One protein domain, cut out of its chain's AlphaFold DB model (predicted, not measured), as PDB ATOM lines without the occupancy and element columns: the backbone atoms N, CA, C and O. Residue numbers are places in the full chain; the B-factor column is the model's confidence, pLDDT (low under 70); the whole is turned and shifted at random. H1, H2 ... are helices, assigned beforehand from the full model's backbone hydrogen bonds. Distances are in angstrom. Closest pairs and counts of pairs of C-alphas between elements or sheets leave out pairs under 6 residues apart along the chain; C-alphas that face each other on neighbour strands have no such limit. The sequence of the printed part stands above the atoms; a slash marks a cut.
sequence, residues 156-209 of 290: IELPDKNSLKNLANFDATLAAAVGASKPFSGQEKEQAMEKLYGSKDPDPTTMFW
ATOM      1  N   ILE A 156      31.840 -38.597  55.672       54.28
ATOM      2  CA  ILE A 156      31.232 -38.091  54.450       54.28
ATOM      3  C   ILE A 156      32.122 -36.920  54.043       54.28
ATOM      4  O   ILE A 156      32.001 -35.822  54.584       54.28
ATOM      5  N   GLU A 157      33.090 -37.189  53.174       57.59
ATOM      6  CA  GLU A 157      33.820 -36.148  52.481       57.59
ATOM      7  C   GLU A 157      32.811 -35.531  51.535       57.59
ATOM      8  O   GLU A 157      32.270 -36.171  50.630       57.59
ATOM      9  N   LEU A 158      32.454 -34.300  51.856       63.88
ATOM     10  CA  LEU A 158      31.492 -33.557  51.080       63.88
ATOM     11  C   LEU A 158      32.187 -33.182  49.770       63.88
ATOM     12  O   LEU A 158      33.312 -32.683  49.819       63.88
ATOM     13  N   PRO A 159      31.564 -33.455  48.613       67.81
ATOM     14  CA  PRO A 159      32.193 -33.208  47.326       67.81
ATOM     15  C   PRO A 159      32.521 -31.722  47.180       67.81
ATOM     16  O   PRO A 159      31.675 -30.859  47.432       67.81
ATOM     17  N   ASP A 160      33.744 -31.425  46.747       70.75
ATOM     18  CA  ASP A 160      34.140 -30.063  46.394       70.75
ATOM     19  C   ASP A 160      33.283 -29.517  45.233       70.75
ATOM     20  O   ASP A 160      32.614 -30.269  44.507       70.75
ATOM     21  N   LYS A 161      33.313 -28.194  45.031       70.75
ATOM     22  CA  LYS A 161      32.552 -27.520  43.964       70.75
ATOM     23  C   LYS A 161      32.710 -28.168  42.579       70.75
ATOM     24  O   LYS A 161      31.736 -28.214  41.829       70.75
ATOM     25  N   ASN A 162      33.893 -28.658  42.209       74.38
ATOM     26  CA  ASN A 162      34.101 -29.303  40.909       74.38
ATOM     27  C   ASN A 162      33.527 -30.721  40.884       74.38
ATOM     28  O   ASN A 162      32.898 -31.105  39.898       74.38
ATOM     29  N   SER A 163      33.669 -31.463  41.979       77.75
ATOM     30  CA  SER A 163      33.106 -32.803  42.156       77.75
ATOM     31  C   SER A 163      31.573 -32.814  42.101       77.75
ATOM     32  O   SER A 163      30.992 -33.769  41.581       77.75
ATOM     33  N   LEU A 164      30.904 -31.732  42.527       75.56
ATOM     34  CA  LEU A 164      29.447 -31.576  42.392       75.56
ATOM     35  C   LEU A 164      28.961 -31.741  40.944       75.56
ATOM     36  O   LEU A 164      27.905 -32.329  40.720       75.56
ATOM     37  N   LYS A 165      29.746 -31.287  39.954       75.00
ATOM     38  CA  LYS A 165      29.382 -31.332  38.525       75.00
ATOM     39  C   LYS A 165      29.176 -32.750  38.001       75.00
ATOM     40  O   LYS A 165      28.496 -32.901  36.986       75.00
ATOM     41  N   ASN A 166      29.768 -33.732  38.681       79.50
ATOM     42  CA  ASN A 166      29.776 -35.142  38.307       79.50
ATOM     43  C   ASN A 166      28.720 -35.961  39.066       79.50
ATOM     44  O   ASN A 166      28.574 -37.155  38.808       79.50
ATOM     45  N   LEU A 167      27.990 -35.350  40.008       79.50
ATOM     46  CA  LEU A 167      26.919 -36.034  40.723       79.50
ATOM     47  C   LEU A 167      25.711 -36.253  39.813       79.50
ATOM     48  O   LEU A 167      25.311 -35.381  39.036       79.50
ATOM     49  N   ALA A 168      25.075 -37.413  39.974       76.38
ATOM     50  CA  ALA A 168      23.802 -37.691  39.332       76.38
ATOM     51  C   ALA A 168      22.772 -36.615  39.721       76.38
ATOM     52  O   ALA A 168      22.657 -36.244  40.888       76.38
ATOM     53  N   ASN A 169      22.015 -36.125  38.738       80.75
ATOM     54  CA  ASN A 169      20.984 -35.092  38.894       80.75
ATOM     55  C   ASN A 169      21.483 -33.693  39.298       80.75
ATOM     56  O   ASN A 169      20.647 -32.825  39.575       80.75
ATOM     57  N   PHE A 170      22.796 -33.426  39.303       81.88
ATOM     58  CA  PHE A 170      23.307 -32.095  39.645       81.88
ATOM     59  C   PHE A 170      22.724 -31.006  38.738       81.88
ATOM     60  O   PHE A 170      22.253 -29.990  39.237       81.88
ATOM     61  N   ASP A 171      22.661 -31.242  37.426       79.50
ATOM     62  CA  ASP A 171      22.185 -30.237  36.465       79.50
ATOM     63  C   ASP A 171      20.697 -29.905  36.642       79.50
ATOM     64  O   ASP A 171      20.304 -28.740  36.582       79.50
ATOM     65  N   ALA A 172      19.871 -30.917  36.929       80.62
ATOM     66  CA  ALA A 172      18.455 -30.731  37.238       80.62
ATOM     67  C   ALA A 172      18.260 -29.983  38.569       80.62
ATOM     68  O   ALA A 172      17.422 -29.087  38.669       80.62
ATOM     69  N   THR A 173      19.072 -30.314  39.575       81.88
ATOM     70  CA  THR A 173      19.032 -29.674  40.900       81.88
ATOM     71  C   THR A 173      19.490 -28.219  40.826       81.88
ATOM     72  O   THR A 173      18.866 -27.341  41.419       81.88
ATOM     73  N   LEU A 174      20.546 -27.944  40.057       81.50
ATOM     74  CA  LEU A 174      21.064 -26.602  39.815       81.50
ATOM     75  C   LEU A 174      20.026 -25.732  39.099       81.50
ATOM     76  O   LEU A 174      19.789 -24.602  39.524       81.50
ATOM     77  N   ALA A 175      19.374 -26.267  38.061       79.75
ATOM     78  CA  ALA A 175      18.292 -25.583  37.358       79.75
ATOM     79  C   ALA A 175      17.126 -25.247  38.294       79.75
ATOM     80  O   ALA A 175      16.713 -24.090  38.355       79.75
ATOM     81  N   ALA A 176      16.664 -26.209  39.097       79.12
ATOM     82  CA  ALA A 176      15.605 -25.972  40.076       79.12
ATOM     83  C   ALA A 176      15.996 -24.910  41.122       79.12
ATOM     84  O   ALA A 176      15.196 -24.028  41.433       79.12
ATOM     85  N   ALA A 177      17.234 -24.949  41.627       78.38
ATOM     86  CA  ALA A 177      17.719 -24.028  42.655       78.38
ATOM     87  C   ALA A 177      17.761 -22.561  42.193       78.38
ATOM     88  O   ALA A 177      17.534 -21.660  43.001       78.38
ATOM     89  N   VAL A 178      18.022 -22.310  40.908       78.44
ATOM     90  CA  VAL A 178      18.013 -20.951  40.334       78.44
ATOM     91  C   VAL A 178      16.719 -20.604  39.590       78.44
ATOM     92  O   VAL A 178      16.633 -19.524  39.008       78.44
ATOM     93  N   GLY A 179      15.719 -21.492  39.607       76.38
ATOM     94  CA  GLY A 179      14.421 -21.282  38.957       76.38
ATOM     95  C   GLY A 179      14.438 -21.393  37.427       76.38
ATOM     96  O   GLY A 179      13.603 -20.785  36.763       76.38
ATOM     97  N   ALA A 180      15.383 -22.137  36.849       79.88
ATOM     98  CA  ALA A 180      15.446 -22.385  35.412       79.88
ATOM     99  C   ALA A 180      14.539 -23.552  34.991       79.88
ATOM    100  O   ALA A 180      14.463 -24.583  35.656       79.88
ATOM    101  N   SER A 181      13.873 -23.404  33.841       77.75
ATOM    102  CA  SER A 181      12.943 -24.399  33.287       77.75
ATOM    103  C   SER A 181      13.627 -25.578  32.588       77.75
ATOM    104  O   SER A 181      12.962 -26.558  32.249       77.75
ATOM    105  N   LYS A 182      14.942 -25.495  32.349       79.62
ATOM    106  CA  LYS A 182      15.753 -26.539  31.709       79.62
ATOM    107  C   LYS A 182      17.133 -26.644  32.378       79.62
ATOM    108  O   LYS A 182      17.618 -25.633  32.886       79.62
ATOM    109  N   PRO A 183      17.769 -27.830  32.361       78.50
ATOM    110  CA  PRO A 183      19.150 -28.005  32.810       78.50
ATOM    111  C   PRO A 183      20.133 -27.124  32.028       78.50
ATOM    112  O   PRO A 183      19.989 -26.964  30.816       78.50
ATOM    113  N   PHE A 184      21.140 -26.587  32.716       79.00
ATOM    114  CA  PHE A 184      22.206 -25.792  32.099       79.00
ATOM    115  C   PHE A 184      23.217 -26.669  31.357       79.00
ATOM    116  O   PHE A 184      23.491 -27.794  31.775       79.00
ATOM    117  N   SER A 185      23.834 -26.129  30.302       76.25
ATOM    118  CA  SER A 185      24.911 -26.804  29.568       76.25
ATOM    119  C   SER A 185      26.132 -25.898  29.386       76.25
ATOM    120  O   SER A 185      26.017 -24.673  29.358       76.25
ATOM    121  N   GLY A 186      27.322 -26.501  29.293       76.94
ATOM    122  CA  GLY A 186      28.569 -25.783  29.012       76.94
ATOM    123  C   GLY A 186      28.811 -24.583  29.936       76.94
ATOM    124  O   GLY A 186      28.844 -24.717  31.158       76.94
ATOM    125  N   GLN A 187      28.978 -23.400  29.346       80.06
ATOM    126  CA  GLN A 187      29.341 -22.171  30.057       80.06
ATOM    127  C   GLN A 187      28.213 -21.620  30.952       80.06
ATOM    128  O   GLN A 187      28.494 -20.990  31.971       80.06
ATOM    129  N   GLU A 188      26.947 -21.901  30.631       79.00
ATOM    130  CA  GLU A 188      25.796 -21.485  31.450       79.00
ATOM    131  C   GLU A 188      25.795 -22.188  32.814       79.00
ATOM    132  O   GLU A 188      25.415 -21.599  33.827       79.00
ATOM    133  N   LYS A 189      26.284 -23.436  32.857       79.19
ATOM    134  CA  LYS A 189      26.436 -24.211  34.095       79.19
ATOM    135  C   LYS A 189      27.465 -23.563  35.017       79.19
ATOM    136  O   LYS A 189      27.198 -23.412  36.206       79.19
ATOM    137  N   GLU A 190      28.603 -23.129  34.476       79.81
ATOM    138  CA  GLU A 190      29.635 -22.438  35.259       79.81
ATOM    139  C   GLU A 190      29.117 -21.114  35.829       79.81
ATOM    140  O   GLU A 190      29.276 -20.861  37.021       79.81
ATOM    141  N   GLN A 191      28.404 -20.317  35.029       81.19
ATOM    142  CA  GLN A 191      27.810 -19.055  35.490       81.19
ATOM    143  C   GLN A 191      26.743 -19.272  36.573       81.19
ATOM    144  O   GLN A 191      26.713 -18.555  37.577       81.19
ATOM    145  N   ALA A 192      25.881 -20.280  36.412       78.50
ATOM    146  CA  ALA A 192      24.889 -20.640  37.423       78.50
ATOM    147  C   ALA A 192      25.553 -21.110  38.729       78.50
ATOM    148  O   ALA A 192      25.117 -20.735  39.821       78.50
ATOM    149  N   MET A 193      26.645 -21.873  38.629       78.00
ATOM    150  CA  MET A 193      27.435 -22.292  39.786       78.00
ATOM    151  C   MET A 193      28.164 -21.124  40.453       78.00
ATOM    152  O   MET A 193      28.173 -21.049  41.676       78.00
ATOM    153  N   GLU A 194      28.755 -20.196  39.703       77.75
ATOM    154  CA  GLU A 194      29.362 -18.979  40.259       77.75
ATOM    155  C   GLU A 194      28.336 -18.088  40.958       77.75
ATOM    156  O   GLU A 194      28.632 -17.534  42.014       77.75
ATOM    157  N   LYS A 195      27.111 -17.998  40.432       76.69
ATOM    158  CA  LYS A 195      26.026 -17.243  41.068       76.69
ATOM    159  C   LYS A 195      25.592 -17.846  42.410       76.69
ATOM    160  O   LYS A 195      25.293 -17.099  43.337       76.69
ATOM    161  N   LEU A 196      25.533 -19.175  42.513       74.62
ATOM    162  CA  LEU A 196      25.097 -19.881  43.727       74.62
ATOM    163  C   LEU A 196      26.197 -20.020  44.779       74.62
ATOM    164  O   LEU A 196      25.940 -19.875  45.972       74.62
ATOM    165  N   TYR A 197      27.406 -20.332  44.329       73.50
ATOM    166  CA  TYR A 197      28.520 -20.714  45.187       73.50
ATOM    167  C   TYR A 197      29.568 -19.598  45.326       73.50
ATOM    168  O   TYR A 197      30.377 -19.636  46.242       73.50
ATOM    169  N   GLY A 198      29.553 -18.578  44.467       71.38
ATOM    170  CA  GLY A 198      30.570 -17.528  44.425       71.38
ATOM    171  C   GLY A 198      31.744 -17.858  43.496       71.38
ATOM    172  O   GLY A 198      31.951 -19.006  43.076       71.38
ATOM    173  N   SER A 199      32.507 -16.816  43.155       66.06
ATOM    174  CA  SER A 199      33.636 -16.842  42.211       66.06
ATOM    175  C   SER A 199      35.018 -16.945  42.872       66.06
ATOM    176  O   SER A 199      36.017 -17.056  42.166       66.06
ATOM    177  N   LYS A 200      35.106 -16.910  44.209       59.97
ATOM    178  CA  LYS A 200      36.374 -16.964  44.957       59.97
ATOM    179  C   LYS A 200      36.370 -18.077  45.996       59.97
ATOM    180  O   LYS A 200      35.337 -18.339  46.603       59.97
ATOM    181  N   ASP A 201      37.550 -18.655  46.212       55.38
ATOM    182  CA  ASP A 201      37.847 -19.508  47.363       55.38
ATOM    183  C   ASP A 201      37.615 -18.746  48.682       55.38
ATOM    184  O   ASP A 201      37.905 -17.543  48.753       55.38
ATOM    185  N   PRO A 202      37.126 -19.423  49.734       59.16
ATOM    186  CA  PRO A 202      37.211 -20.874  49.933       59.16
ATOM    187  C   PRO A 202      36.059 -21.679  49.314       59.16
ATOM    188  O   PRO A 202      34.966 -21.148  49.123       59.16
ATOM    189  N   ASP A 203      36.322 -22.968  49.046       67.25
ATOM    190  CA  ASP A 203      35.360 -23.983  48.597       67.25
ATOM    191  C   ASP A 203      33.955 -23.727  49.180       67.25
ATOM    192  O   ASP A 203      33.729 -23.863  50.391       67.25
ATOM    193  N   PRO A 204      32.995 -23.327  48.339       62.38
ATOM    194  CA  PRO A 204      31.672 -22.929  48.792       62.38
ATOM    195  C   PRO A 204      30.930 -24.039  49.531       62.38
ATOM    196  O   PRO A 204      30.161 -23.739  50.444       62.38
ATOM    197  N   THR A 205      31.205 -25.309  49.216       63.31
ATOM    198  CA  THR A 205      30.698 -26.450  49.987       63.31
ATOM    199  C   THR A 205      31.171 -26.350  51.438       63.31
ATOM    200  O   THR A 205      30.353 -26.340  52.361       63.31
ATOM    201  N   THR A 206      32.471 -26.157  51.657       69.31
ATOM    202  CA  THR A 206      33.052 -25.909  52.985       69.31
ATOM    203  C   THR A 206      32.438 -24.686  53.682       69.31
ATOM    204  O   THR A 206      32.135 -24.748  54.877       69.31
ATOM    205  N   MET A 207      32.177 -23.587  52.963       70.50
ATOM    206  CA  MET A 207      31.510 -22.405  53.540       70.50
ATOM    207  C   MET A 207      30.067 -22.683  53.971       70.50
ATOM    208  O   MET A 207      29.686 -22.322  55.088       70.50
ATOM    209  N   PHE A 208      29.263 -23.329  53.119       73.56
ATOM    210  CA  PHE A 208      27.886 -23.705  53.445       73.56
ATOM    211  C   PHE A 208      27.842 -24.645  54.648       73.56
ATOM    212  O   PHE A 208      27.035 -24.434  55.554       73.56
ATOM    213  N   TRP A 209      28.751 -25.617  54.718       72.69
ATOM    214  CA  TRP A 209      28.840 -26.520  55.862       72.69
ATOM    215  C   TRP A 209      29.267 -25.829  57.143       72.69
ATOM    216  O   TRP A 209      28.679 -26.085  58.191       72.69
TER     217      TRP A 209
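What this domain is: This is residues 156 to 209 of the 290 residues of the protein "Variant surface glycoprotein (VSG, atypical), putative" of Trypanosoma equiperdum (UniProt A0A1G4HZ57). Three short helices, H1, H2 and H3, have their centres in a triangle, and a fourth, H4, lies beyond the last residue of H3, Tyr 197. H3 is the longest; H2 packs on it at a steep angle, and the other contacts between helices are few. The printed part has 54 residues with four named helices, in the order H1, H2, H3, H4, no named strand, and the class all helix. It is compact, with a radius of gyration of the C-alphas of 11.0 A, and rounded, spanning 29 by 23 by 18 A.

How they stand to each other: H3, residues 186 to 197, touches H2, residues 170 to 178, at a steep tilt of 57 degrees, the same way; their closest C-alphas, those of Val 178 and Ala 192, are 7.5 A apart. H4, residues 204 to 209, is close to H3 but not clearly touching, with C-alphas 197 and 204 the closest at 5.3 A; the tilt of 38 degrees is only just steep, and they run the same way. H1, residues 161 to 164, is near H3. H1 is close to H2 but not clearly touching, the closest C-alphas being those of Leu 164 and Phe 170, 6.7 A apart. H1 is also close to H4 but not clearly touching, through C-alphas 161 and 205, the closest, at 6.4 A. H2 and H4 are apart. Each O i to N i+4 pair is within hydrogen-bond range in H2 and H4, and 7 of 8 are in H3; H1 is too short for such a pair, and its 1 O i to N i+3 pair is not within range.

Where its parts are: H3 is 17.0 A long, from C-alpha 186 at (28.569, -25.783, 29.012) to C-alpha 197. H2 is 12.4 A, H4 8.4 A and H1 5.3 A. H1 begins at C-alpha 161, (32.552, -27.520, 43.964), and H4 ends at C-alpha 209, (28.840, -26.520, 55.862).

The domain as a whole: The C-alphas of Ile 156 and Ser 181 are the two farthest apart, at 31.1 A. The printed part has no cut; the link from H1 to H2 is tight, and those from H2 to H3 and H3 to H4 are short. The mean pLDDT of the printed part is 74.0, with residues 156 to 159 and 199 to 206 under 70.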